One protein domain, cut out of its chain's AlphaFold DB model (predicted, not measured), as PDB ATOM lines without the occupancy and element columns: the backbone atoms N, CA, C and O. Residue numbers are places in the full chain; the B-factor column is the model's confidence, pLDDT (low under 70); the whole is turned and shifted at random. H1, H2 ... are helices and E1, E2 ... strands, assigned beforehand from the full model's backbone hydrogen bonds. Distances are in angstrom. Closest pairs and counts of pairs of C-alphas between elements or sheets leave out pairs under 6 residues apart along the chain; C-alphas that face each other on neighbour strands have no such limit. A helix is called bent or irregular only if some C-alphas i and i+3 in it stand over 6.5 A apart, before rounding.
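What this domain is: This is residues 167 to 248 of the 275 residues of the protein "R3H domain-containing protein" of Ogataea parapolymorpha (strain ATCC 26012 / BCRC 20466 / JCM 22074 / NRRL Y-7560 / DL-1) (UniProt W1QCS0). A strongly twisted, curled sheet of five strands has both helices on one face, in two layers: the long H2 runs along E4 and E1, and the short H1 covers E3 toward the E2 edge. E4 bends, and its last part pairs with E5 at the other edge. The printed part has 82 residues with two named helices and five named strands, in the order E1 H1 E2 E3 H2 E4 E5; the class is mixed, helices and strands. The sheet's order is E2 E3 E1 E4 E5, antiparallel throughout; the whole is compact, with a radius of gyration of the C-alphas of 11.3 A and spans of 27 by 25 by 22 A.

How they stand to each other: In the sheet, E1, residues 169 to 175, is the antiparallel neighbour of E3, residues 200 to 204, with N 172 and O 201 at 2.8 A, and of E4, residues 229 to 237, with N 171 and O 233 at 2.8 A. E2, residues 193 to 197, forms a hairpin with E3, with N 195 and O 202 at 2.9 A. E4 bends by 62 degrees at residue 234 and forms a hairpin with E5, residues 244 to 247, with N 236 and O 246 at 2.8 A. H2, residues 209 to 225, is on the sheet over E1 and E4 at a height of 8.5 A, along the strands, at 16 degrees to E4 on the local plane; its closest C-alphas to E4 are those of Leu 223 and Ala 229, 5.2 A apart. H1, residues 181 to 186, is on the sheet over E3 at a height of 8.2 A, slantwise to the strands at 39 degrees to E3 on the local plane. H1 and H2 are apart. E1, H1, E2 and E3, H2, E4 are split strand-helix-strand units, in which another strand lies between the two strands that run the same way; both crossovers are right-handed. Every O i to N i+4 pair is within hydrogen-bond range in H1, and 11 of 13 are in H2.

Where its parts are: E1 begins at C-alpha 169, (31.126, -15.550, -6.643), and is 16.1 A long. H2 is 24.3 A long and irregular, but only just: C-alphas 214 and 217 are 6.7 A apart. E4 is 19.9 A long, and E5 ends at C-alpha 247, (40.002, -16.968, -8.999).

The domain as a whole: The two C-alphas farthest apart, those of Gly 178 and Ser 210, are 31.3 A apart. The printed part has no cut and no long link, and no printed residue is under 70 in pLDDT.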
ATOM      1  N   PHE A 167      33.129 -22.697  -6.390       83.94
ATOM      2  CA  PHE A 167      33.116 -21.252  -6.647       83.94
ATOM      3  C   PHE A 167      31.794 -20.628  -6.195       83.94
ATOM      4  O   PHE A 167      30.729 -21.111  -6.563       83.94
ATOM      5  N   ASN A 168      31.868 -19.530  -5.438       85.56
ATOM      6  CA  ASN A 168      30.705 -18.900  -4.799       85.56
ATOM      7  C   ASN A 168      30.449 -17.447  -5.237       85.56
ATOM      8  O   ASN A 168      29.524 -16.803  -4.739       85.56
ATOM      9  N   ALA A 169      31.274 -16.906  -6.133       87.31
ATOM     10  CA  ALA A 169      31.126 -15.550  -6.643       87.31
ATOM     11  C   ALA A 169      31.677 -15.411  -8.070       87.31
ATOM     12  O   ALA A 169      32.415 -16.264  -8.562       87.31
ATOM     13  N   ILE A 170      31.346 -14.295  -8.718       88.06
ATOM     14  CA  ILE A 170      31.920 -13.861  -9.994       88.06
ATOM     15  C   ILE A 170      32.688 -12.563  -9.747       88.06
ATOM     16  O   ILE A 170      32.142 -11.594  -9.232       88.06
ATOM     17  N   VAL A 171      33.964 -12.533 -10.113       90.25
ATOM     18  CA  VAL A 171      34.808 -11.339 -10.067       90.25
ATOM     19  C   VAL A 171      34.863 -10.701 -11.447       90.25
ATOM     20  O   VAL A 171      35.159 -11.359 -12.445       90.25
ATOM     21  N   VAL A 172      34.608  -9.398 -11.488       89.25
ATOM     22  CA  VAL A 172      34.791  -8.546 -12.662       89.25
ATOM     23  C   VAL A 172      36.253  -8.120 -12.722       89.25
ATOM     24  O   VAL A 172      36.726  -7.437 -11.811       89.25
ATOM     25  N   LYS A 173      36.963  -8.532 -13.777       85.50
ATOM     26  CA  LYS A 173      38.366  -8.170 -14.002       85.50
ATOM     27  C   LYS A 173      38.439  -6.843 -14.745       85.50
ATOM     28  O   LYS A 173      37.663  -6.621 -15.673       85.50
ATOM     29  N   ASP A 174      39.384  -6.001 -14.339       82.31
ATOM     30  CA  ASP A 174      39.719  -4.736 -15.003       82.31
ATOM     31  C   ASP A 174      38.482  -3.880 -15.348       82.31
ATOM     32  O   ASP A 174      38.195  -3.624 -16.522       82.31
ATOM     33  N   PRO A 175      37.702  -3.457 -14.334       85.19
ATOM     34  CA  PRO A 175      36.549  -2.597 -14.562       85.19
ATOM     35  C   PRO A 175      36.963  -1.268 -15.202       85.19
ATOM     36  O   PRO A 175      37.967  -0.664 -14.818       85.19
ATOM     37  N   PHE A 176      36.175  -0.775 -16.160       86.69
ATOM     38  CA  PHE A 176      36.489   0.489 -16.819       86.69
ATOM     39  C   PHE A 176      36.387   1.685 -15.862       86.69
ATOM     40  O   PHE A 176      35.638   1.692 -14.880       86.69
ATOM     41  N   MET A 177      37.142   2.740 -16.177       81.06
ATOM     42  CA  MET A 177      37.211   3.948 -15.357       81.06
ATOM     43  C   MET A 177      35.824   4.585 -15.170       81.06
ATOM     44  O   MET A 177      35.083   4.791 -16.130       81.06
ATOM     45  N   GLY A 178      35.489   4.938 -13.925       79.25
ATOM     46  CA  GLY A 178      34.196   5.538 -13.575       79.25
ATOM     47  C   GLY A 178      33.069   4.530 -13.337       79.25
ATOM     48  O   GLY A 178      31.917   4.935 -13.180       79.25
ATOM     49  N   MET A 179      33.372   3.229 -13.298       80.81
ATOM     50  CA  MET A 179      32.424   2.219 -12.838       80.81
ATOM     51  C   MET A 179      32.281   2.266 -11.310       80.81
ATOM     52  O   MET A 179      33.274   2.331 -10.586       80.81
ATOM     53  N   THR A 180      31.043   2.212 -10.817       86.44
ATOM     54  CA  THR A 180      30.731   2.132  -9.383       86.44
ATOM     55  C   THR A 180      29.880   0.901  -9.087       86.44
ATOM     56  O   THR A 180      29.305   0.296  -9.997       86.44
ATOM     57  N   ALA A 181      29.792   0.524  -7.809       85.62
ATOM     58  CA  ALA A 181      29.020  -0.642  -7.390       85.62
ATOM     59  C   ALA A 181      27.528  -0.480  -7.719       85.62
ATOM     60  O   ALA A 181      26.889  -1.442  -8.125       85.62
ATOM     61  N   GLU A 182      26.993   0.740  -7.617       85.56
ATOM     62  CA  GLU A 182      25.590   1.043  -7.912       85.56
ATOM     63  C   GLU A 182      25.299   0.926  -9.406       85.56
ATOM     64  O   GLU A 182      24.280   0.362  -9.794       85.56
ATOM     65  N   LYS A 183      26.212   1.423 -10.253       85.00
ATOM     66  CA  LYS A 183      26.073   1.321 -11.709       85.00
ATOM     67  C   LYS A 183      26.129  -0.132 -12.163       85.00
ATOM     68  O   LYS A 183      25.374  -0.518 -13.042       85.00
ATOM     69  N   LEU A 184      27.005  -0.934 -11.561       85.25
ATOM     70  CA  LEU A 184      27.077  -2.358 -11.865       85.25
ATOM     71  C   LEU A 184      25.832  -3.106 -11.354       85.25
ATOM     72  O   LEU A 184      25.287  -3.926 -12.083       85.25
ATOM     73  N   ALA A 185      25.347  -2.793 -10.150       86.75
ATOM     74  CA  ALA A 185      24.148  -3.411  -9.582       86.75
ATOM     75  C   ALA A 185      22.867  -3.075 -10.365       86.75
ATOM     76  O   ALA A 185      22.007  -3.932 -10.502       86.75
ATOM     77  N   ALA A 186      22.747  -1.860 -10.914       86.19
ATOM     78  CA  ALA A 186      21.577  -1.441 -11.692       86.19
ATOM     79  C   ALA A 186      21.413  -2.193 -13.024       86.19
ATOM     80  O   ALA A 186      20.312  -2.257 -13.565       86.19
ATOM     81  N   GLU A 187      22.506  -2.725 -13.569       85.06
ATOM     82  CA  GLU A 187      22.519  -3.400 -14.870       85.06
ATOM     83  C   GLU A 187      22.441  -4.927 -14.750       85.06
ATOM     84  O   GLU A 187      22.335  -5.611 -15.773       85.06
ATOM     85  N   LEU A 188      22.505  -5.445 -13.521       84.19
ATOM     86  CA  LEU A 188      22.400  -6.857 -13.176       84.19
ATOM     87  C   LEU A 188      20.986  -7.183 -12.656       84.19
ATOM     88  O   LEU A 188      20.279  -6.289 -12.191       84.19
ATOM     89  N   PRO A 189      20.559  -8.457 -12.714       81.62
ATOM     90  CA  PRO A 189      19.320  -8.897 -12.075       81.62
ATOM     91  C   PRO A 189      19.285  -8.556 -10.576       81.62
ATOM     92  O   PRO A 189      20.307  -8.671  -9.900       81.62
ATOM     93  N   GLU A 190      18.107  -8.212 -10.039       78.94
ATOM     94  CA  GLU A 190      17.924  -7.798  -8.629       78.94
ATOM     95  C   GLU A 190      18.364  -8.857  -7.599       78.94
ATOM     96  O   GLU A 190      18.647  -8.537  -6.446       78.94
ATOM     97  N   GLU A 191      18.448 -10.121  -8.010       81.12
ATOM     98  CA  GLU A 191      18.900 -11.242  -7.178       81.12
ATOM     99  C   GLU A 191      20.423 -11.237  -6.933       81.12
ATOM    100  O   GLU A 191      20.917 -11.923  -6.035       81.12
ATOM    101  N   LEU A 192      21.182 -10.459  -7.714       83.12
ATOM    102  CA  LEU A 192      22.638 -10.374  -7.638       83.12
ATOM    103  C   LEU A 192      23.067  -9.122  -6.876       83.12
ATOM    104  O   LEU A 192      22.698  -7.993  -7.183       83.12
ATOM    105  N   SER A 193      23.918  -9.327  -5.880       84.81
ATOM    106  CA  SER A 193      24.511  -8.262  -5.083       84.81
ATOM    107  C   SER A 193      25.953  -8.010  -5.507       84.81
ATOM    108  O   SER A 193      26.703  -8.931  -5.833       84.81
ATOM    109  N   VAL A 194      26.355  -6.741  -5.467       88.06
ATOM    110  CA  VAL A 194      27.678  -6.284  -5.899       88.06
ATOM    111  C   VAL A 194      28.420  -5.678  -4.717       88.06
ATOM    112  O   VAL A 194      27.875  -4.866  -3.972       88.06
ATOM    113  N   LYS A 195      29.690  -6.043  -4.549       87.38
ATOM    114  CA  LYS A 195      30.586  -5.411  -3.578       87.38
ATOM    115  C   LYS A 195      31.923  -5.096  -4.227       87.38
ATOM    116  O   LYS A 195      32.502  -5.931  -4.915       87.38
ATOM    117  N   TRP A 196      32.415  -3.889  -3.988       85.31
ATOM    118  CA  TRP A 196      33.760  -3.503  -4.388       85.31
ATOM    119  C   TRP A 196      34.783  -4.106  -3.422       85.31
ATOM    120  O   TRP A 196      34.612  -4.016  -2.200       85.31
ATOM    121  N   LEU A 197      35.816  -4.752  -3.959       83.12
ATOM    122  CA  LEU A 197      36.860  -5.388  -3.173       83.12
ATOM    123  C   LEU A 197      38.228  -5.224  -3.835       83.12
ATOM    124  O   LEU A 197      38.468  -5.751  -4.919       83.12
ATOM    125  N   MET A 198      39.140  -4.557  -3.120       72.25
ATOM    126  CA  MET A 198      40.461  -4.183  -3.634       72.25
ATOM    127  C   MET A 198      40.304  -3.403  -4.942       72.25
ATOM    128  O   MET A 198      39.724  -2.331  -4.913       72.25
ATOM    129  N   ASP A 199      40.710  -3.970  -6.075       76.06
ATOM    130  CA  ASP A 199      40.677  -3.302  -7.380       76.06
ATOM    131  C   ASP A 199      39.634  -3.922  -8.323       76.06
ATOM    132  O   ASP A 199      39.687  -3.765  -9.541       76.06
ATOM    133  N   SER A 200      38.693  -4.702  -7.789       84.31
ATOM    134  CA  SER A 200      37.723  -5.452  -8.589       84.31
ATOM    135  C   SER A 200      36.344  -5.469  -7.939       84.31
ATOM    136  O   SER A 200      36.176  -5.194  -6.750       84.31
ATOM    137  N   PHE A 201      35.322  -5.790  -8.729       87.56
ATOM    138  CA  PHE A 201      33.961  -5.948  -8.220       87.56
ATOM    139  C   PHE A 201      33.629  -7.428  -8.093       87.56
ATOM    140  O   PHE A 201      33.868  -8.209  -9.011       87.56
ATOM    141  N   VAL A 202      33.076  -7.802  -6.946       88.56
ATOM    142  CA  VAL A 202      32.585  -9.146  -6.658       88.56
ATOM    143  C   VAL A 202      31.069  -9.128  -6.785       88.56
ATOM    144  O   VAL A 202      30.392  -8.394  -6.063       88.56
ATOM    145  N   ILE A 203      30.551  -9.953  -7.683       87.06
ATOM    146  CA  ILE A 203      29.133 -10.237  -7.868       87.06
ATOM    147  C   ILE A 203      28.831 -11.561  -7.167       87.06
ATOM    148  O   ILE A 203      29.544 -12.549  -7.351       87.06
ATOM    149  N   TYR A 204      27.786 -11.587  -6.352       85.56
ATOM    150  CA  TYR A 204      27.401 -12.759  -5.576       85.56
ATOM    151  C   TYR A 204      25.883 -12.842  -5.414       85.56
ATOM    152  O   TYR A 204      25.187 -11.831  -5.455       85.56
ATOM    153  N   GLY A 205      25.380 -14.044  -5.161       83.88
ATOM    154  CA  GLY A 205      23.977 -14.305  -4.845       83.88
ATOM    155  C   GLY A 205      23.831 -15.647  -4.133       83.88
ATOM    156  O   GLY A 205      24.840 -16.238  -3.740       83.88
ATOM    157  N   ASP A 206      22.595 -16.097  -3.946       82.56
ATOM    158  CA  ASP A 206      22.283 -17.418  -3.385       82.56
ATOM    159  C   ASP A 206      22.226 -18.451  -4.522       82.56
ATOM    160  O   ASP A 206      21.161 -18.922  -4.916       82.56
ATOM    161  N   PHE A 207      23.387 -18.693  -5.138       81.38
ATOM    162  CA  PHE A 207      23.534 -19.542  -6.320       81.38
ATOM    163  C   PHE A 207      24.586 -20.627  -6.096       81.38
ATOM    164  O   PHE A 207      25.647 -20.362  -5.527       81.38
ATOM    165  N   ASP A 208      24.325 -21.816  -6.635       83.19
ATOM    166  CA  ASP A 208      25.293 -22.913  -6.693       83.19
ATOM    167  C   ASP A 208      26.353 -22.666  -7.785       83.19
ATOM    168  O   ASP A 208      26.117 -21.941  -8.758       83.19
ATOM    169  N   GLU A 209      27.506 -23.346  -7.714       82.69
ATOM    170  CA  GLU A 209      28.580 -23.204  -8.715       82.69
ATOM    171  C   GLU A 209      28.087 -23.452 -10.153       82.69
ATOM    172  O   GLU A 209      28.480 -22.747 -11.085       82.69
ATOM    173  N   SER A 210      27.201 -24.432 -10.349       83.75
ATOM    174  CA  SER A 210      26.630 -24.743 -11.667       83.75
ATOM    175  C   SER A 210      25.821 -23.574 -12.238       83.75
ATOM    176  O   SER A 210      25.890 -23.295 -13.436       83.75
ATOM    177  N   GLN A 211      25.077 -22.871 -11.381       84.50
ATOM    178  CA  GLN A 211      24.283 -21.704 -11.763       84.50
ATOM    179  C   GLN A 211      25.190 -20.502 -12.037       84.50
ATOM    180  O   GLN A 211      25.017 -19.827 -13.048       84.50
ATOM    181  N   LEU A 212      26.222 -20.288 -11.216       84.69
ATOM    182  CA  LEU A 212      27.221 -19.242 -11.451       84.69
ATOM    183  C   LEU A 212      28.000 -19.467 -12.756       84.69
ATOM    184  O   LEU A 212      28.258 -18.516 -13.495       84.69
ATOM    185  N   ARG A 213      28.325 -20.721 -13.099       86.19
ATOM    186  CA  ARG A 213      28.933 -21.084 -14.393       86.19
ATOM    187  C   ARG A 213      28.017 -20.769 -15.575       86.19
ATOM    188  O   ARG A 213      28.520 -20.336 -16.610       86.19
ATOM    189  N   ALA A 214      26.707 -20.964 -15.425       87.44
ATOM    190  CA  ALA A 214      25.718 -20.638 -16.452       87.44
ATOM    191  C   ALA A 214      25.486 -19.122 -16.593       87.44
ATOM    192  O   ALA A 214      25.337 -18.637 -17.711       87.44
ATOM    193  N   LEU A 215      25.526 -18.377 -15.483       85.56
ATOM    194  CA  LEU A 215      25.371 -16.916 -15.447       85.56
ATOM    195  C   LEU A 215      26.623 -16.161 -15.918       85.56
ATOM    196  O   LEU A 215      26.517 -15.046 -16.422       85.56
ATOM    197  N   LYS A 216      27.818 -16.752 -15.790       86.94
ATOM    198  CA  LYS A 216      29.090 -16.160 -16.244       86.94
ATOM    199  C   LYS A 216      29.037 -15.594 -17.680       86.94
ATOM    200  O   LYS A 216      29.414 -14.434 -17.845       86.94
ATOM    201  N   PRO A 217      28.629 -16.346 -18.724       87.19
ATOM    202  CA  PRO A 217      28.563 -15.814 -20.088       87.19
ATOM    203  C   PRO A 217      27.534 -14.688 -20.251       87.19
ATOM    204  O   PRO A 217      27.824 -13.719 -20.946       87.19
ATOM    205  N   GLU A 218      26.384 -14.775 -19.580       85.94
ATOM    206  CA  GLU A 218      25.335 -13.748 -19.633       85.94
ATOM    207  C   GLU A 218      25.824 -12.433 -19.010       85.94
ATOM    208  O   GLU A 218      25.730 -11.363 -19.612       85.94
ATOM    209  N   ILE A 219      26.476 -12.519 -17.848       85.31
ATOM    210  CA  ILE A 219      27.096 -11.368 -17.187       85.31
ATOM    211  C   ILE A 219      28.234 -10.797 -18.044       85.31
ATOM    212  O   ILE A 219      28.345  -9.578 -18.169       85.31
ATOM    213  N   LYS A 220      29.051 -11.638 -18.696       87.94
ATOM    214  CA  LYS A 220      30.100 -11.177 -19.623       87.94
ATOM    215  C   LYS A 220      29.519 -10.399 -20.808       87.94
ATOM    216  O   LYS A 220      30.082  -9.379 -21.206       87.94
ATOM    217  N   GLU A 221      28.393 -10.839 -21.361       86.88
ATOM    218  CA  GLU A 221      27.710 -10.139 -22.455       86.88
ATOM    219  C   GLU A 221      27.143  -8.787 -21.996       86.88
ATOM    220  O   GLU A 221      27.312  -7.773 -22.678       86.88
ATOM    221  N   VAL A 222      26.554  -8.720 -20.799       86.56
ATOM    222  CA  VAL A 222      26.070  -7.455 -20.221       86.56
ATOM    223  C   VAL A 222      27.227  -6.485 -19.959       86.56
ATOM    224  O   VAL A 222      27.145  -5.309 -20.322       86.56
ATOM    225  N   LEU A 223      28.329  -6.970 -19.381       85.75
ATOM    226  CA  LEU A 223      29.511  -6.158 -19.088       85.75
ATOM    227  C   LEU A 223      30.154  -5.591 -20.360       85.75
ATOM    228  O   LEU A 223      30.534  -4.420 -20.382       85.75
ATOM    229  N   THR A 224      30.246  -6.396 -21.421       86.25
ATOM    230  CA  THR A 224      30.867  -5.983 -22.688       86.25
ATOM    231  C   THR A 224      29.951  -5.080 -23.512       86.25
ATOM    232  O   THR A 224      30.399  -4.039 -23.991       86.25
ATOM    233  N   SER A 225      28.656  -5.400 -23.624       86.44
ATOM    234  CA  SER A 225      27.678  -4.584 -24.365       86.44
ATOM    235  C   SER A 225      27.489  -3.187 -23.770       86.44
ATOM    236  O   SER A 225      27.340  -2.214 -24.512       86.44
ATOM    237  N   LYS A 226      27.546  -3.063 -22.439       83.62
ATOM    238  CA  LYS A 226      27.429  -1.781 -21.723       83.62
ATOM    239  C   LYS A 226      28.772  -1.103 -21.458       83.62
ATOM    240  O   LYS A 226      28.797  -0.039 -20.840       83.62
ATOM    241  N   ASN A 227      29.869  -1.687 -21.947       83.94
ATOM    242  CA  ASN A 227      31.225  -1.168 -21.795       83.94
ATOM    243  C   ASN A 227      31.564  -0.885 -20.316       83.94
ATOM    244  O   ASN A 227      31.991   0.213 -19.956       83.94
ATOM    245  N   LEU A 228      31.300  -1.873 -19.452       83.19
ATOM    246  CA  LEU A 228      31.547  -1.845 -18.004       83.19
ATOM    247  C   LEU A 228      32.849  -2.571 -17.631       83.19
ATOM    248  O   LEU A 228      33.626  -2.058 -16.829       83.19
ATOM    249  N   ALA A 229      33.117  -3.719 -18.255       85.06
ATOM    250  CA  ALA A 229      34.370  -4.463 -18.127       85.06
ATOM    251  C   ALA A 229      34.573  -5.400 -19.328       85.06
ATOM    252  O   ALA A 229      33.615  -5.723 -20.034       85.06
ATOM    253  N   MET A 230      35.811  -5.852 -19.550       81.75
ATOM    254  CA  MET A 230      36.133  -6.761 -20.661       81.75
ATOM    255  C   MET A 230      36.004  -8.246 -20.309       81.75
ATOM    256  O   MET A 230      35.641  -9.044 -21.176       81.75
ATOM    257  N   ASP A 231      36.301  -8.635 -19.067       83.56
ATOM    258  CA  ASP A 231      36.272 -10.040 -18.655       83.56
ATOM    259  C   ASP A 231      35.730 -10.225 -17.233       83.56
ATOM    260  O   ASP A 231      35.792  -9.342 -16.376       83.56
ATOM    261  N   CYS A 232      35.203 -11.420 -16.975       87.44
ATOM    262  CA  CYS A 232      34.779 -11.849 -15.651       87.44
ATOM    263  C   CYS A 232      35.168 -13.313 -15.420       87.44
ATOM    264  O   CYS A 232      35.094 -14.150 -16.323       87.44
ATOM    265  N   ALA A 233      35.554 -13.643 -14.191       88.56
ATOM    266  CA  ALA A 233      35.941 -14.993 -13.800       88.56
ATOM    267  C   ALA A 233      35.201 -15.439 -12.547       88.56
ATOM    268  O   ALA A 233      34.790 -14.618 -11.732       88.56
ATOM    269  N   LEU A 234      35.052 -16.750 -12.381       88.25
ATOM    270  CA  LEU A 234      34.557 -17.297 -11.125       88.25
ATOM    271  C   LEU A 234      35.601 -17.078 -10.035       88.25
ATOM    272  O   LEU A 234      36.801 -17.135 -10.290       88.25
ATOM    273  N   ALA A 235      35.146 -16.813  -8.824       86.88
ATOM    274  CA  ALA A 235      36.003 -16.561  -7.687       86.88
ATOM    275  C   ALA A 235      35.469 -17.253  -6.441       86.88
ATOM    276  O   ALA A 235      34.266 -17.478  -6.285       86.88
ATOM    277  N   LYS A 236      36.397 -17.588  -5.553       85.38
ATOM    278  CA  LYS A 236      36.102 -18.072  -4.217       85.38
ATOM    279  C   LYS A 236      36.362 -16.946  -3.231       85.38
ATOM    280  O   LYS A 236      37.463 -16.390  -3.160       85.38
ATOM    281  N   THR A 237      35.312 -16.589  -2.511       83.56
ATOM    282  CA  THR A 237      35.284 -15.460  -1.587       83.56
ATOM    283  C   THR A 237      34.850 -15.903  -0.206       83.56
ATOM    284  O   THR A 237      34.070 -16.839  -0.062       83.56
ATOM    285  N   ASP A 238      35.380 -15.254   0.827       79.44
ATOM    286  CA  ASP A 238      34.972 -15.556   2.201       79.44
ATOM    287  C   ASP A 238      33.496 -15.155   2.426       79.44
ATOM    288  O   ASP A 238      32.976 -14.289   1.724       79.44
ATOM    289  N   ILE A 239      32.816 -15.731   3.420       72.00
ATOM    290  CA  ILE A 239      31.405 -15.448   3.760       72.00
ATOM    291  C   ILE A 239      31.131 -13.942   3.981       72.00
ATOM    292  O   ILE A 239      30.166 -13.421   3.419       72.00
ATOM    293  N   PRO A 240      31.967 -13.175   4.720       74.69
ATOM    294  CA  PRO A 240      31.833 -11.715   4.810       74.69
ATOM    295  C   PRO A 240      32.238 -10.972   3.522       74.69
ATOM    296  O   PRO A 240      32.225  -9.736   3.489       74.69
ATOM    297  N   ARG A 241      32.654 -11.690   2.471       74.50
ATOM    298  CA  ARG A 241      33.021 -11.190   1.135       74.50
ATOM    299  C   ARG A 241      34.018 -10.045   1.207       74.50
ATOM    300  O   ARG A 241      33.827  -8.976   0.635       74.50
ATOM    301  N   THR A 242      35.024 -10.230   2.050       75.69
ATOM    302  CA  THR A 242      36.082  -9.241   2.324       75.69
ATOM    303  C   THR A 242      37.438  -9.723   1.800       75.69
ATOM    304  O   THR A 242      38.434  -9.016   1.885       75.69
ATOM    305  N   LEU A 243      37.482 -10.928   1.230       80.12
ATOM    306  CA  LEU A 243      38.688 -11.546   0.709       80.12
ATOM    307  C   LEU A 243      38.323 -12.449  -0.468       80.12
ATOM    308  O   LEU A 243      37.419 -13.277  -0.340       80.12
ATOM    309  N   ILE A 244      39.035 -12.295  -1.583       83.06
ATOM    310  CA  ILE A 244      39.069 -13.270  -2.675       83.06
ATOM    311  C   ILE A 244      40.294 -14.144  -2.425       83.06
ATOM    312  O   ILE A 244      41.415 -13.635  -2.408       83.06
ATOM    313  N   TYR A 245      40.091 -15.440  -2.195       82.56
ATOM    314  CA  TYR A 245      41.200 -16.371  -1.992       82.56
ATOM    315  C   TYR A 245      41.524 -17.165  -3.251       82.56
ATOM    316  O   TYR A 245      42.675 -17.552  -3.413       82.56
ATOM    317  N   ASP A 246      40.587 -17.369  -4.170       82.44
ATOM    318  CA  ASP A 246      40.858 -18.073  -5.424       82.44
ATOM    319  C   ASP A 246      40.076 -17.447  -6.578       82.44
ATOM    320  O   ASP A 246      38.974 -16.935  -6.378       82.44
ATOM    321  N   VAL A 247      40.645 -17.468  -7.778       84.75
ATOM    322  CA  VAL A 247      40.002 -16.968  -8.999       84.75
ATOM    323  C   VAL A 247      40.278 -17.968 -10.102       84.75
ATOM    324  O   VAL A 247      41.421 -18.364 -10.323       84.75
ATOM    325  N   GLU A 248      39.227 -18.352 -10.816       84.25
ATOM    326  CA  GLU A 248      39.324 -19.186 -12.000       84.25
ATOM    327  C   GLU A 248      40.255 -18.505 -13.008       84.25
ATOM    328  O   GLU A 248      39.979 -17.426 -13.548       84.25
TER     329      GLU A 248